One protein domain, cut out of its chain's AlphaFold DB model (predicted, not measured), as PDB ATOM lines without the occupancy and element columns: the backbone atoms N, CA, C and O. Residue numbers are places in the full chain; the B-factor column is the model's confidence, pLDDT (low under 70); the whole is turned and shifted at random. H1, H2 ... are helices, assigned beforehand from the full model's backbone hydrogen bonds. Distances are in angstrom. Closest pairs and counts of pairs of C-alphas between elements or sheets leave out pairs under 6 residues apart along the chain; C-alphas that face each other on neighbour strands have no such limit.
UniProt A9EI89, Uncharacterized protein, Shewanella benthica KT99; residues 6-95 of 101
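What this domain is: This is residues 6 to 95 of the 101 residues of an uncharacterized protein of Shewanella benthica KT99 (UniProt A9EI89). The longest helix, H1, and the shorter H2 lie side by side as a helical hairpin, with a wide loop joining them at one end. From this hairpin two arms stick out: residues 7 to 13 and 15 to 22 ahead of H1, which add to the length, and residues 75 to 95, which hold H3 away from both other helices. The printed part has 90 residues with three named helices, in the order H1, H2, H3, and no named strand; its class is all helix. It is only just extended, close to loose, with a radius of gyration of the C-alphas of 18.5 A, and it spans 58 by 31 by 24 A.

Where its parts are: H1, residues 23 to 43, measures 30.2 A and begins with C-alpha 23 at (27.326, 15.238, -6.306). H2, residues 55 to 67, measures 18.8 A and begins with C-alpha 55 at (18.384, 35.219, 16.663). H3, residues 81 to 93, measures 18.3 A and ends with C-alpha 93 at (45.157, 33.345, 6.136).

How they stand to each other: H1 and H2 touch, their closest C-alphas being those of Ile 35 and Leu 62, 6.3 A apart. They form a hairpin and run opposite ways at a shallow tilt of 8 degrees. H3 is apart from H1 and from H2. Every O i to N i+4 pair is within hydrogen-bond range in H1 and H3, and 8 of 9 are in H2.

The domain as a whole: The two C-alphas farthest apart, those of Thr 9 and Gly 52, are 58.6 A apart. The printed part has no cut. Both links, H1 to H2 with 11 residues and H2 to H3 with 13, are long. The mean pLDDT of the printed part is 87.0, and that of H3 is 75; residues 81, 94 and 95 are under 70.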
ATOM      1  N   LEU A   6      23.519  -4.955  -2.588       92.44
ATOM      2  CA  LEU A   6      23.019  -6.325  -2.659       92.44
ATOM      3  C   LEU A   6      21.732  -6.330  -3.487       92.44
ATOM      4  O   LEU A   6      20.956  -5.377  -3.400       92.44
ATOM      5  N   ASP A   7      21.527  -7.363  -4.295       92.75
ATOM      6  CA  ASP A   7      20.206  -7.645  -4.858       92.75
ATOM      7  C   ASP A   7      19.299  -8.346  -3.837       92.75
ATOM      8  O   ASP A   7      19.695  -8.625  -2.702       92.75
ATOM      9  N   ASP A   8      18.075  -8.653  -4.263       95.19
ATOM     10  CA  ASP A   8      17.055  -9.301  -3.435       95.19
ATOM     11  C   ASP A   8      17.457 -10.719  -2.980       95.19
ATOM     12  O   ASP A   8      16.864 -11.266  -2.054       95.19
ATOM     13  N   THR A   9      18.484 -11.311  -3.599       95.94
ATOM     14  CA  THR A   9      19.045 -12.621  -3.236       95.94
ATOM     15  C   THR A   9      20.294 -12.516  -2.357       95.94
ATOM     16  O   THR A   9      20.877 -13.529  -1.974       95.94
ATOM     17  N   GLY A  10      20.713 -11.293  -2.014       93.69
ATOM     18  CA  GLY A  10      21.906 -11.030  -1.215       93.69
ATOM     19  C   GLY A  10      23.215 -11.100  -2.005       93.69
ATOM     20  O   GLY A  10      24.282 -11.124  -1.389       93.69
ATOM     21  N   GLN A  11      23.178 -11.122  -3.341       94.25
ATOM     22  CA  GLN A  11      24.394 -11.108  -4.154       94.25
ATOM     23  C   GLN A  11      24.868  -9.681  -4.430       94.25
ATOM     24  O   GLN A  11      24.079  -8.764  -4.661       94.25
ATOM     25  N   TRP A  12      26.188  -9.485  -4.407       92.25
ATOM     26  CA  TRP A  12      26.787  -8.181  -4.669       92.25
ATOM     27  C   TRP A  12      26.658  -7.785  -6.140       92.25
ATOM     28  O   TRP A  12      27.156  -8.467  -7.034       92.25
ATOM     29  N   GLN A  13      26.081  -6.614  -6.370       91.31
ATOM     30  CA  GLN A  13      25.891  -6.013  -7.677       91.31
ATOM     31  C   GLN A  13      26.860  -4.848  -7.879       91.31
ATOM     32  O   GLN A  13      26.935  -3.901  -7.081       91.31
ATOM     33  N   GLN A  14      27.607  -4.903  -8.983       89.19
ATOM     34  CA  GLN A  14      28.539  -3.843  -9.341       89.19
ATOM     35  C   GLN A  14      27.766  -2.578  -9.760       89.19
ATOM     36  O   GLN A  14      26.813  -2.650 -10.541       89.19
ATOM     37  N   PRO A  15      28.162  -1.389  -9.278       86.38
ATOM     38  CA  PRO A  15      27.517  -0.144  -9.676       86.38
ATOM     39  C   PRO A  15      27.628   0.123 -11.172       86.38
ATOM     40  O   PRO A  15      28.705   0.069 -11.760       86.38
ATOM     41  N   ARG A  16      26.514   0.564 -11.765       85.19
ATOM     42  CA  ARG A  16      26.477   1.035 -13.159       85.19
ATOM     43  C   ARG A  16      27.152   2.397 -13.358       85.19
ATOM     44  O   ARG A  16      27.515   2.749 -14.475       85.19
ATOM     45  N   ARG A  17      27.281   3.204 -12.299       81.94
ATOM     46  CA  ARG A  17      27.873   4.552 -12.342       81.94
ATOM     47  C   ARG A  17      29.196   4.577 -11.586       81.94
ATOM     48  O   ARG A  17      29.341   3.922 -10.564       81.94
ATOM     49  N   LYS A  18      30.126   5.424 -12.041       82.00
ATOM     50  CA  LYS A  18      31.443   5.626 -11.404       82.00
ATOM     51  C   LYS A  18      31.376   6.274 -10.011       82.00
ATOM     52  O   LYS A  18      32.397   6.366  -9.337       82.00
ATOM     53  N   SER A  19      30.213   6.787  -9.601       77.50
ATOM     54  CA  SER A  19      30.011   7.429  -8.303       77.50
ATOM     55  C   SER A  19      28.787   6.859  -7.593       77.50
ATOM     56  O   SER A  19      27.771   6.583  -8.229       77.50
ATOM     57  N   LEU A  20      28.876   6.744  -6.262       80.88
ATOM     58  CA  LEU A  20      27.785   6.256  -5.408       80.88
ATOM     59  C   LEU A  20      26.543   7.148  -5.495       80.88
ATOM     60  O   LEU A  20      25.428   6.658  -5.616       80.88
ATOM     61  N   LEU A  21      26.744   8.467  -5.435       83.00
ATOM     62  CA  LEU A  21      25.671   9.459  -5.428       83.00
ATOM     63  C   LEU A  21      25.965  10.585  -6.426       83.00
ATOM     64  O   LEU A  21      27.134  10.919  -6.651       83.00
ATOM     65  N   PRO A  22      24.928  11.216  -7.001       87.69
ATOM     66  CA  PRO A  22      25.088  12.457  -7.746       87.69
ATOM     67  C   PRO A  22      25.558  13.590  -6.823       87.69
ATOM     68  O   PRO A  22      24.897  13.922  -5.838       87.69
ATOM     69  N   VAL A  23      26.682  14.224  -7.162       87.19
ATOM     70  CA  VAL A  23      27.326  15.238  -6.306       87.19
ATOM     71  C   VAL A  23      26.415  16.426  -5.974       87.19
ATOM     72  O   VAL A  23      26.392  16.896  -4.839       87.19
ATOM     73  N   GLU A  24      25.609  16.891  -6.930       89.00
ATOM     74  CA  GLU A  24      24.710  18.030  -6.716       89.00
ATOM     75  C   GLU A  24      23.545  17.684  -5.774       89.00
ATOM     76  O   GLU A  24      23.089  18.545  -5.023       89.00
ATOM     77  N   VAL A  25      23.110  16.418  -5.745       91.38
ATOM     78  CA  VAL A  25      22.107  15.942  -4.779       91.38
ATOM     79  C   VAL A  25      22.702  15.953  -3.374       91.38
ATOM     80  O   VAL A  25      22.103  16.520  -2.462       91.38
ATOM     81  N   VAL A  26      23.916  15.418  -3.212       91.38
ATOM     82  CA  VAL A  26      24.621  15.409  -1.919       91.38
ATOM     83  C   VAL A  26      24.826  16.830  -1.395       91.38
ATOM     84  O   VAL A  26      24.507  17.102  -0.240       91.38
ATOM     85  N   LYS A  27      25.279  17.764  -2.241       91.81
ATOM     86  CA  LYS A  27      25.447  19.183  -1.876       91.81
ATOM     87  C   LYS A  27      24.149  19.810  -1.361       91.81
ATOM     88  O   LYS A  27      24.159  20.479  -0.329       91.81
ATOM     89  N   ARG A  28      23.031  19.594  -2.065       92.88
ATOM     90  CA  ARG A  28      21.716  20.139  -1.683       92.88
ATOM     91  C   ARG A  28      21.223  19.555  -0.362       92.88
ATOM     92  O   ARG A  28      20.777  20.317   0.494       92.88
ATOM     93  N   LEU A  29      21.336  18.237  -0.193       94.50
ATOM     94  CA  LEU A  29      20.934  17.547   1.034       94.50
ATOM     95  C   LEU A  29      21.781  17.991   2.226       94.50
ATOM     96  O   LEU A  29      21.224  18.323   3.269       94.50
ATOM     97  N   PHE A  30      23.104  18.048   2.066       94.44
ATOM     98  CA  PHE A  30      24.010  18.483   3.125       94.44
ATOM     99  C   PHE A  30      23.697  19.912   3.581       94.44
ATOM    100  O   PHE A  30      23.509  20.141   4.772       94.44
ATOM    101  N   ARG A  31      23.546  20.852   2.636       95.94
ATOM    102  CA  ARG A  31      23.147  22.237   2.928       95.94
ATOM    103  C   ARG A  31      21.849  22.297   3.732       95.94
ATOM    104  O   ARG A  31      21.794  22.981   4.749       95.94
ATOM    105  N   GLY A  32      20.810  21.596   3.271       96.06
ATOM    106  CA  GLY A  32      19.504  21.598   3.931       96.06
ATOM    107  C   GLY A  32      19.572  21.035   5.350       96.06
ATOM    108  O   GLY A  32      19.094  21.675   6.283       96.06
ATOM    109  N   LYS A  33      20.226  19.879   5.523       96.88
ATOM    110  CA  LYS A  33      20.378  19.232   6.832       96.88
ATOM    111  C   LYS A  33      21.182  20.086   7.806       96.88
ATOM    112  O   LYS A  33      20.739  20.269   8.933       96.88
ATOM    113  N   LEU A  34      22.313  20.641   7.371       96.19
ATOM    114  CA  LEU A  34      23.157  21.454   8.243       96.19
ATOM    115  C   LEU A  34      22.429  22.722   8.709       96.19
ATOM    116  O   LEU A  34      22.423  23.013   9.899       96.19
ATOM    117  N   ILE A  35      21.770  23.446   7.798       96.81
ATOM    118  CA  ILE A  35      20.996  24.646   8.154       96.81
ATOM    119  C   ILE A  35      19.860  24.300   9.125       96.81
ATOM    120  O   ILE A  35      19.685  24.998  10.124       96.81
ATOM    121  N   ALA A  36      19.121  23.218   8.862       96.56
ATOM    122  CA  ALA A  36      18.040  22.773   9.736       96.56
ATOM    123  C   ALA A  36      18.550  22.412  11.139       96.56
ATOM    124  O   ALA A  36      17.948  22.818  12.130       96.56
ATOM    125  N   GLN A  37      19.680  21.704  11.235       97.25
ATOM    126  CA  GLN A  37      20.279  21.341  12.520       97.25
ATOM    127  C   GLN A  37      20.794  22.557  13.294       97.25
ATOM    128  O   GLN A  37      20.568  22.629  14.496       97.25
ATOM    129  N   ILE A  38      21.420  23.533  12.627       95.44
ATOM    130  CA  ILE A  38      21.848  24.778  13.286       95.44
ATOM    131  C   ILE A  38      20.629  25.545  13.810       95.44
ATOM    132  O   ILE A  38      20.617  25.966  14.963       95.44
ATOM    133  N   SER A  39      19.587  25.699  12.990       93.44
ATOM    134  CA  SER A  39      18.355  26.383  13.398       93.44
ATOM    135  C   SER A  39      17.684  25.685  14.586       93.44
ATOM    136  O   SER A  39      17.326  26.342  15.563       93.44
ATOM    137  N   ALA A  40      17.602  24.350  14.555       94.88
ATOM    138  CA  ALA A  40      17.069  23.557  15.655       94.88
ATOM    139  C   ALA A  40      17.907  23.711  16.935       94.88
ATOM    140  O   ALA A  40      17.342  23.985  17.992       94.88
ATOM    141  N   GLY A  41      19.236  23.607  16.845       95.06
ATOM    142  CA  GLY A  41      20.130  23.760  17.995       95.06
ATOM    143  C   GLY A  41      20.034  25.146  18.638       95.06
ATOM    144  O   GLY A  41      19.992  25.256  19.859       95.06
ATOM    145  N   LEU A  42      19.896  26.202  17.829       92.88
ATOM    146  CA  LEU A  42      19.642  27.558  18.328       92.88
ATOM    147  C   LEU A  42      18.280  27.664  19.025       92.88
ATOM    148  O   LEU A  42      18.192  28.236  20.106       92.88
ATOM    149  N   SER A  43      17.221  27.089  18.441       90.88
ATOM    150  CA  SER A  43      15.874  27.125  19.034       90.88
ATOM    151  C   SER A  43      15.773  26.367  20.361       90.88
ATOM    152  O   SER A  43      14.994  26.748  21.229       90.88
ATOM    153  N   LYS A  44      16.583  25.316  20.529       94.75
ATOM    154  CA  LYS A  44      16.649  24.498  21.743       94.75
ATOM    155  C   LYS A  44      17.621  25.034  22.796       94.75
ATOM    156  O   LYS A  44      17.702  24.462  23.876       94.75
ATOM    157  N   GLY A  45      18.389  26.081  22.487       92.31
ATOM    158  CA  GLY A  45      19.460  26.570  23.361       92.31
ATOM    159  C   GLY A  45      20.683  25.645  23.448       92.31
ATOM    160  O   GLY A  45      21.537  25.852  24.302       92.31
ATOM    161  N   GLU A  46      20.798  24.647  22.565       95.38
ATOM    162  CA  GLU A  46      21.973  23.762  22.453       95.38
ATOM    163  C   GLU A  46      23.165  24.479  21.795       95.38
ATOM    164  O   GLU A  46      24.316  24.077  21.953       95.38
ATOM    165  N   LEU A  47      22.887  25.547  21.041       93.19
ATOM    166  CA  LEU A  47      23.883  26.414  20.421       93.19
ATOM    167  C   LEU A  47      23.766  27.825  20.987       93.19
ATOM    168  O   LEU A  47      22.686  28.415  21.000       93.19
ATOM    169  N   ILE A  48      24.903  28.384  21.400       91.50
ATOM    170  CA  ILE A  48      24.989  29.752  21.908       91.50
ATOM    171  C   ILE A  48      25.346  30.686  20.755       91.50
ATOM    172  O   ILE A  48      26.254  30.417  19.963       91.50
ATOM    173  N   LEU A  49      24.622  31.799  20.662       89.69
ATOM    174  CA  LEU A  49      24.923  32.845  19.696       89.69
ATOM    175  C   LEU A  49      26.238  33.554  20.055       89.69
ATOM    176  O   LEU A  49      26.472  33.841  21.230       89.69
ATOM    177  N   PRO A  50      27.078  33.902  19.065       85.69
ATOM    178  CA  PRO A  50      28.220  34.774  19.308       85.69
ATOM    179  C   PRO A  50      27.782  36.117  19.904       85.69
ATOM    180  O   PRO A  50      26.710  36.631  19.573       85.69
ATOM    181  N   ASN A  51      28.637  36.716  20.734       87.12
ATOM    182  CA  ASN A  51      28.369  38.017  21.347       87.12
ATOM    183  C   ASN A  51      27.990  39.065  20.285       87.12
ATOM    184  O   ASN A  51      28.658  39.197  19.259       87.12
ATOM    185  N   GLY A  52      26.908  39.806  20.537       88.19
ATOM    186  CA  GLY A  52      26.398  40.837  19.628       88.19
ATOM    187  C   GLY A  52      25.542  40.322  18.463       88.19
ATOM    188  O   GLY A  52      25.065  41.132  17.671       88.19
ATOM    189  N   GLN A  53      25.311  39.010  18.344       91.00
ATOM    190  CA  GLN A  53      24.386  38.451  17.355       91.00
ATOM    191  C   GLN A  53      22.986  38.255  17.938       91.00
ATOM    192  O   GLN A  53      22.820  37.810  19.071       91.00
ATOM    193  N   THR A  54      21.966  38.539  17.128       91.50
ATOM    194  CA  THR A  54      20.564  38.265  17.466       91.50
ATOM    195  C   THR A  54      20.068  37.017  16.743       91.50
ATOM    196  O   THR A  54      20.550  36.665  15.663       91.50
ATOM    197  N   SER A  55      19.051  36.360  17.304       89.19
ATOM    198  CA  SER A  55      18.384  35.219  16.663       89.19
ATOM    199  C   SER A  55      17.855  35.573  15.266       89.19
ATOM    200  O   SER A  55      17.984  34.787  14.331       89.19
ATOM    201  N   ILE A  56      17.333  36.792  15.099       91.62
ATOM    202  CA  ILE A  56      16.851  37.323  13.819       91.62
ATOM    203  C   ILE A  56      17.997  37.431  12.806       91.62
ATOM    204  O   ILE A  56      17.867  36.952  11.678       91.62
ATOM    205  N   ALA A  57      19.129  38.026  13.199       93.25
ATOM    206  CA  ALA A  57      20.286  38.182  12.321       93.25
ATOM    207  C   ALA A  57      20.810  36.821  11.837       93.25
ATOM    208  O   ALA A  57      21.060  36.636  10.643       93.25
ATOM    209  N   VAL A  58      20.892  35.841  12.741       92.88
ATOM    210  CA  VAL A  58      21.342  34.490  12.394       92.88
ATOM    211  C   VAL A  58      20.335  33.754  11.517       92.88
ATOM    212  O   VAL A  58      20.736  33.158  10.519       92.88
ATOM    213  N   ASN A  59      19.033  33.846  11.787       91.88
ATOM    214  CA  ASN A  59      18.016  33.247  10.917       91.88
ATOM    215  C   ASN A  59      18.046  33.843   9.501       91.88
ATOM    216  O   ASN A  59      17.967  33.111   8.511       91.88
ATOM    217  N   ASN A  60      18.244  35.157   9.377       94.62
ATOM    218  CA  ASN A  60      18.423  35.812   8.081       94.62
ATOM    219  C   ASN A  60      19.677  35.311   7.353       94.62
ATOM    220  O   ASN A  60      19.626  35.041   6.147       94.62
ATOM    221  N   LEU A  61      20.783  35.128   8.078       95.00
ATOM    222  CA  LEU A  61      22.005  34.545   7.535       95.00
ATOM    223  C   LEU A  61      21.777  33.107   7.051       95.00
ATOM    224  O   LEU A  61      22.126  32.792   5.914       95.00
ATOM    225  N   LEU A  62      21.145  32.251   7.855       95.31
ATOM    226  CA  LEU A  62      20.818  30.872   7.481       95.31
ATOM    227  C   LEU A  62      19.930  30.819   6.231       95.31
ATOM    228  O   LEU A  62      20.217  30.071   5.295       95.31
ATOM    229  N   ASN A  63      18.915  31.682   6.152       95.44
ATOM    230  CA  ASN A  63      18.062  31.816   4.973       95.44
ATOM    231  C   ASN A  63      18.854  32.246   3.729       95.44
ATOM    232  O   ASN A  63      18.638  31.723   2.633       95.44
ATOM    233  N   LYS A  64      19.783  33.200   3.864       96.75
ATOM    234  CA  LYS A  64      20.672  33.615   2.768       96.75
ATOM    235  C   LYS A  64      21.559  32.451   2.317       96.75
ATOM    236  O   LYS A  64      21.643  32.168   1.122       96.75
ATOM    237  N   LEU A  65      22.156  31.730   3.264       95.38
ATOM    238  CA  LEU A  65      23.010  30.573   2.998       95.38
ATOM    239  C   LEU A  65      22.241  29.406   2.358       95.38
ATOM    240  O   LEU A  65      22.804  28.676   1.543       95.38
ATOM    241  N   GLY A  66      20.946  29.260   2.641       95.19
ATOM    242  CA  GLY A  66      20.079  28.274   1.994       95.19
ATOM    243  C   GLY A  66      19.876  28.506   0.493       95.19
ATOM    244  O   GLY A  66      19.590  27.557  -0.238       95.19
ATOM    245  N   ARG A  67      20.063  29.742   0.009       94.31
ATOM    246  CA  ARG A  67      19.834  30.125  -1.397       94.31
ATOM    247  C   ARG A  67      21.092  30.091  -2.259       94.31
ATOM    248  O   ARG A  67      20.985  29.978  -3.475       94.31
ATOM    249  N   VAL A  68      22.281  30.142  -1.659       93.75
ATOM    250  CA  VAL A  68      23.540  30.100  -2.418       93.75
ATOM    251  C   VAL A  68      23.935  28.668  -2.784       93.75
ATOM    252  O   VAL A  68      23.553  27.697  -2.116       93.75
ATOM    253  N   LYS A  69      24.706  28.518  -3.867       89.38
ATOM    254  CA  LYS A  69      25.292  27.231  -4.255       89.38
ATOM    255  C   LYS A  69      26.478  26.927  -3.345       89.38
ATOM    256  O   LYS A  69      27.417  27.710  -3.264       89.38
ATOM    257  N   TRP A  70      26.434  25.778  -2.681       92.50
ATOM    258  CA  TRP A  70      27.513  25.339  -1.800       92.50
ATOM    259  C   TRP A  70      28.526  24.518  -2.585       92.50
ATOM    260  O   TRP A  70      28.152  23.632  -3.359       92.50
ATOM    261  N   GLN A  71      29.809  24.783  -2.353       88.88
ATOM    262  CA  GLN A  71      30.866  23.866  -2.754       88.88
ATOM    263  C   GLN A  71      31.158  22.932  -1.591       88.88
ATOM    264  O   GLN A  71      31.555  23.364  -0.515       88.88
ATOM    265  N   LEU A  72      30.911  21.644  -1.817       85.00
ATOM    266  CA  LEU A  72      31.170  20.586  -0.856       85.00
ATOM    267  C   LEU A  72      32.333  19.750  -1.372       85.00
ATOM    268  O   LEU A  72      32.289  19.269  -2.506       85.00
ATOM    269  N   TYR A  73      33.335  19.563  -0.523       80.44
ATOM    270  CA  TYR A  73      34.439  18.651  -0.768       80.44
ATOM    271  C   TYR A  73      34.419  17.569   0.308       80.44
ATOM    272  O   TYR A  73      34.658  17.846   1.480       80.44
ATOM    273  N   ALA A  74      34.082  16.343  -0.091       76.75
ATOM    274  CA  ALA A  74      34.136  15.187   0.790       76.75
ATOM    275  C   ALA A  74      35.520  14.547   0.662       76.75
ATOM    276  O   ALA A  74      35.858  13.983  -0.379       76.75
ATOM    277  N   CYS A  75      36.327  14.653   1.713       75.00
ATOM    278  CA  CYS A  75      37.621  13.993   1.817       75.00
ATOM    279  C   CYS A  75      37.585  12.899   2.886       75.00
ATOM    280  O   CYS A  75      36.628  12.782   3.654       75.00
ATOM    281  N   LYS A  76      38.641  12.080   2.929       75.62
ATOM    282  CA  LYS A  76      38.843  11.161   4.052       75.62
ATOM    283  C   LYS A  76      38.858  11.964   5.361       75.62
ATOM    284  O   LYS A  76      39.423  13.061   5.365       75.62
ATOM    285  N   PRO A  77      38.269  11.436   6.449       74.00
ATOM    286  CA  PRO A  77      38.319  12.110   7.736       74.00
ATOM    287  C   PRO A  77      39.778  12.356   8.121       74.00
ATOM    288  O   PRO A  77      40.647  11.507   7.904       74.00
ATOM    289  N   TYR A  78      40.052  13.537   8.668       72.75
ATOM    290  CA  TYR A  78      41.365  13.826   9.228       72.75
ATOM    291  C   TYR A  78      41.599  12.902  10.422       72.75
ATOM    292  O   TYR A  78      40.697  12.709  11.232       72.75
ATOM    293  N   SER A  79      42.811  12.356  10.548       75.19
ATOM    294  CA  SER A  79      43.153  11.479  11.674       75.19
ATOM    295  C   SER A  79      43.056  12.200  13.022       75.19
ATOM    296  O   SER A  79      42.772  11.565  14.028       75.19
ATOM    297  N   HIS A  80      43.280  13.519  13.037       75.06
ATOM    298  CA  HIS A  80      43.248  14.365  14.229       75.06
ATOM    299  C   HIS A  80      42.663  15.746  13.899       75.06
ATOM    300  O   HIS A  80      42.913  16.296  12.819       75.06
ATOM    301  N   GLY A  81      41.944  16.352  14.852       69.81
ATOM    302  CA  GLY A  81      41.282  17.657  14.685       69.81
ATOM    303  C   GLY A  81      42.229  18.812  14.329       69.81
ATOM    304  O   GLY A  81      41.835  19.745  13.627       69.81
ATOM    305  N   PHE A  82      43.511  18.713  14.701       76.06
ATOM    306  CA  PHE A  82      44.535  19.699  14.339       76.06
ATOM    307  C   PHE A  82      44.703  19.851  12.817       76.06
ATOM    308  O   PHE A  82      44.962  20.949  12.323       76.06
ATOM    309  N   GLY A  83      44.492  18.774  12.049       75.50
ATOM    310  CA  GLY A  83      44.533  18.822  10.586       75.50
ATOM    311  C   GLY A  83      43.449  19.726   9.993       75.50
ATOM    312  O   GLY A  83      43.722  20.477   9.056       75.50
ATOM    313  N   VAL A  84      42.253  19.717  10.589       76.50
ATOM    314  CA  VAL A  84      41.126  20.576  10.191       76.50
ATOM    315  C   VAL A  84      41.403  22.029  10.566       76.50
ATOM    316  O   VAL A  84      41.257  22.913   9.724       76.50
ATOM    317  N   ALA A  85      41.872  22.278  11.793       75.94
ATOM    318  CA  ALA A  85      42.213  23.623  12.255       75.94
ATOM    319  C   ALA A  85      43.312  24.261  11.387       75.94
ATOM    320  O   ALA A  85      43.180  25.403  10.954       75.94
ATOM    321  N   LYS A  86      44.360  23.499  11.047       77.44
ATOM    322  CA  LYS A  86      45.438  23.956  10.159       77.44
ATOM    323  C   LYS A  86      44.948  24.208   8.733       77.44
ATOM    324  O   LYS A  86      45.380  25.174   8.107       77.44
ATOM    325  N   TYR A  87      44.061  23.359   8.207       78.12
ATOM    326  CA  TYR A  87      43.439  23.575   6.899       78.12
ATOM    327  C   TYR A  87      42.625  24.876   6.876       78.12
ATOM    328  O   TYR A  87      42.835  25.707   5.995       78.12
ATOM    329  N   LEU A  88      41.771  25.087   7.882       76.19
ATOM    330  CA  LEU A  88      40.976  26.306   8.032       76.19
ATOM    331  C   LEU A  88      41.859  27.543   8.191       76.19
ATOM    332  O   LEU A  88      41.648  28.520   7.483       76.19
ATOM    333  N   ALA A  89      42.879  27.496   9.052       74.88
ATOM    334  CA  ALA A  89      43.817  28.601   9.239       74.88
ATOM    335  C   ALA A  89      44.496  28.983   7.918       74.88
ATOM    336  O   ALA A  89      44.510  30.149   7.554       74.88
ATOM    337  N   ARG A  90      44.967  28.007   7.130       76.81
ATOM    338  CA  ARG A  90      45.535  28.275   5.798       76.81
ATOM    339  C   ARG A  90      44.513  28.853   4.823       76.81
ATOM    340  O   ARG A  90      44.885  29.677   3.999       76.81
ATOM    341  N   TYR A  91      43.257  28.422   4.902       71.44
ATOM    342  CA  TYR A  91      42.187  28.935   4.050       71.44
ATOM    343  C   TYR A  91      41.824  30.386   4.399       71.44
ATOM    344  O   TYR A  91      41.621  31.201   3.508       71.44
ATOM    345  N   MET A  92      41.791  30.719   5.690       72.62
ATOM    346  CA  MET A  92      41.507  32.070   6.181       72.62
ATOM    347  C   MET A  92      42.697  33.020   5.987       72.62
ATOM    348  O   MET A  92      42.510  34.159   5.574       72.62
ATOM    349  N   SER A  93      43.922  32.554   6.251       71.00
ATOM    350  CA  SER A  93      45.157  33.345   6.136       71.00
ATOM    351  C   SER A  93      45.705  33.423   4.709       71.00
ATOM    352  O   SER A  93      46.506  34.302   4.417       71.00
ATOM    353  N   GLY A  94      45.298  32.517   3.815       62.00
ATOM    354  CA  GLY A  94      45.798  32.430   2.437       62.00
ATOM    355  C   GLY A  94      45.233  33.469   1.465       62.00
ATOM    356  O   GLY A  94      45.642  33.474   0.305       62.00
ATOM    357  N   GLY A  95      44.324  34.341   1.914       51.97
ATOM    358  CA  GLY A  95      43.633  35.308   1.060       51.97
ATOM    359  C   GLY A  95      42.574  34.658   0.163       51.97
ATOM    360  O   GLY A  95      42.627  33.465  -0.140       51.97
TER     361      GLY A  95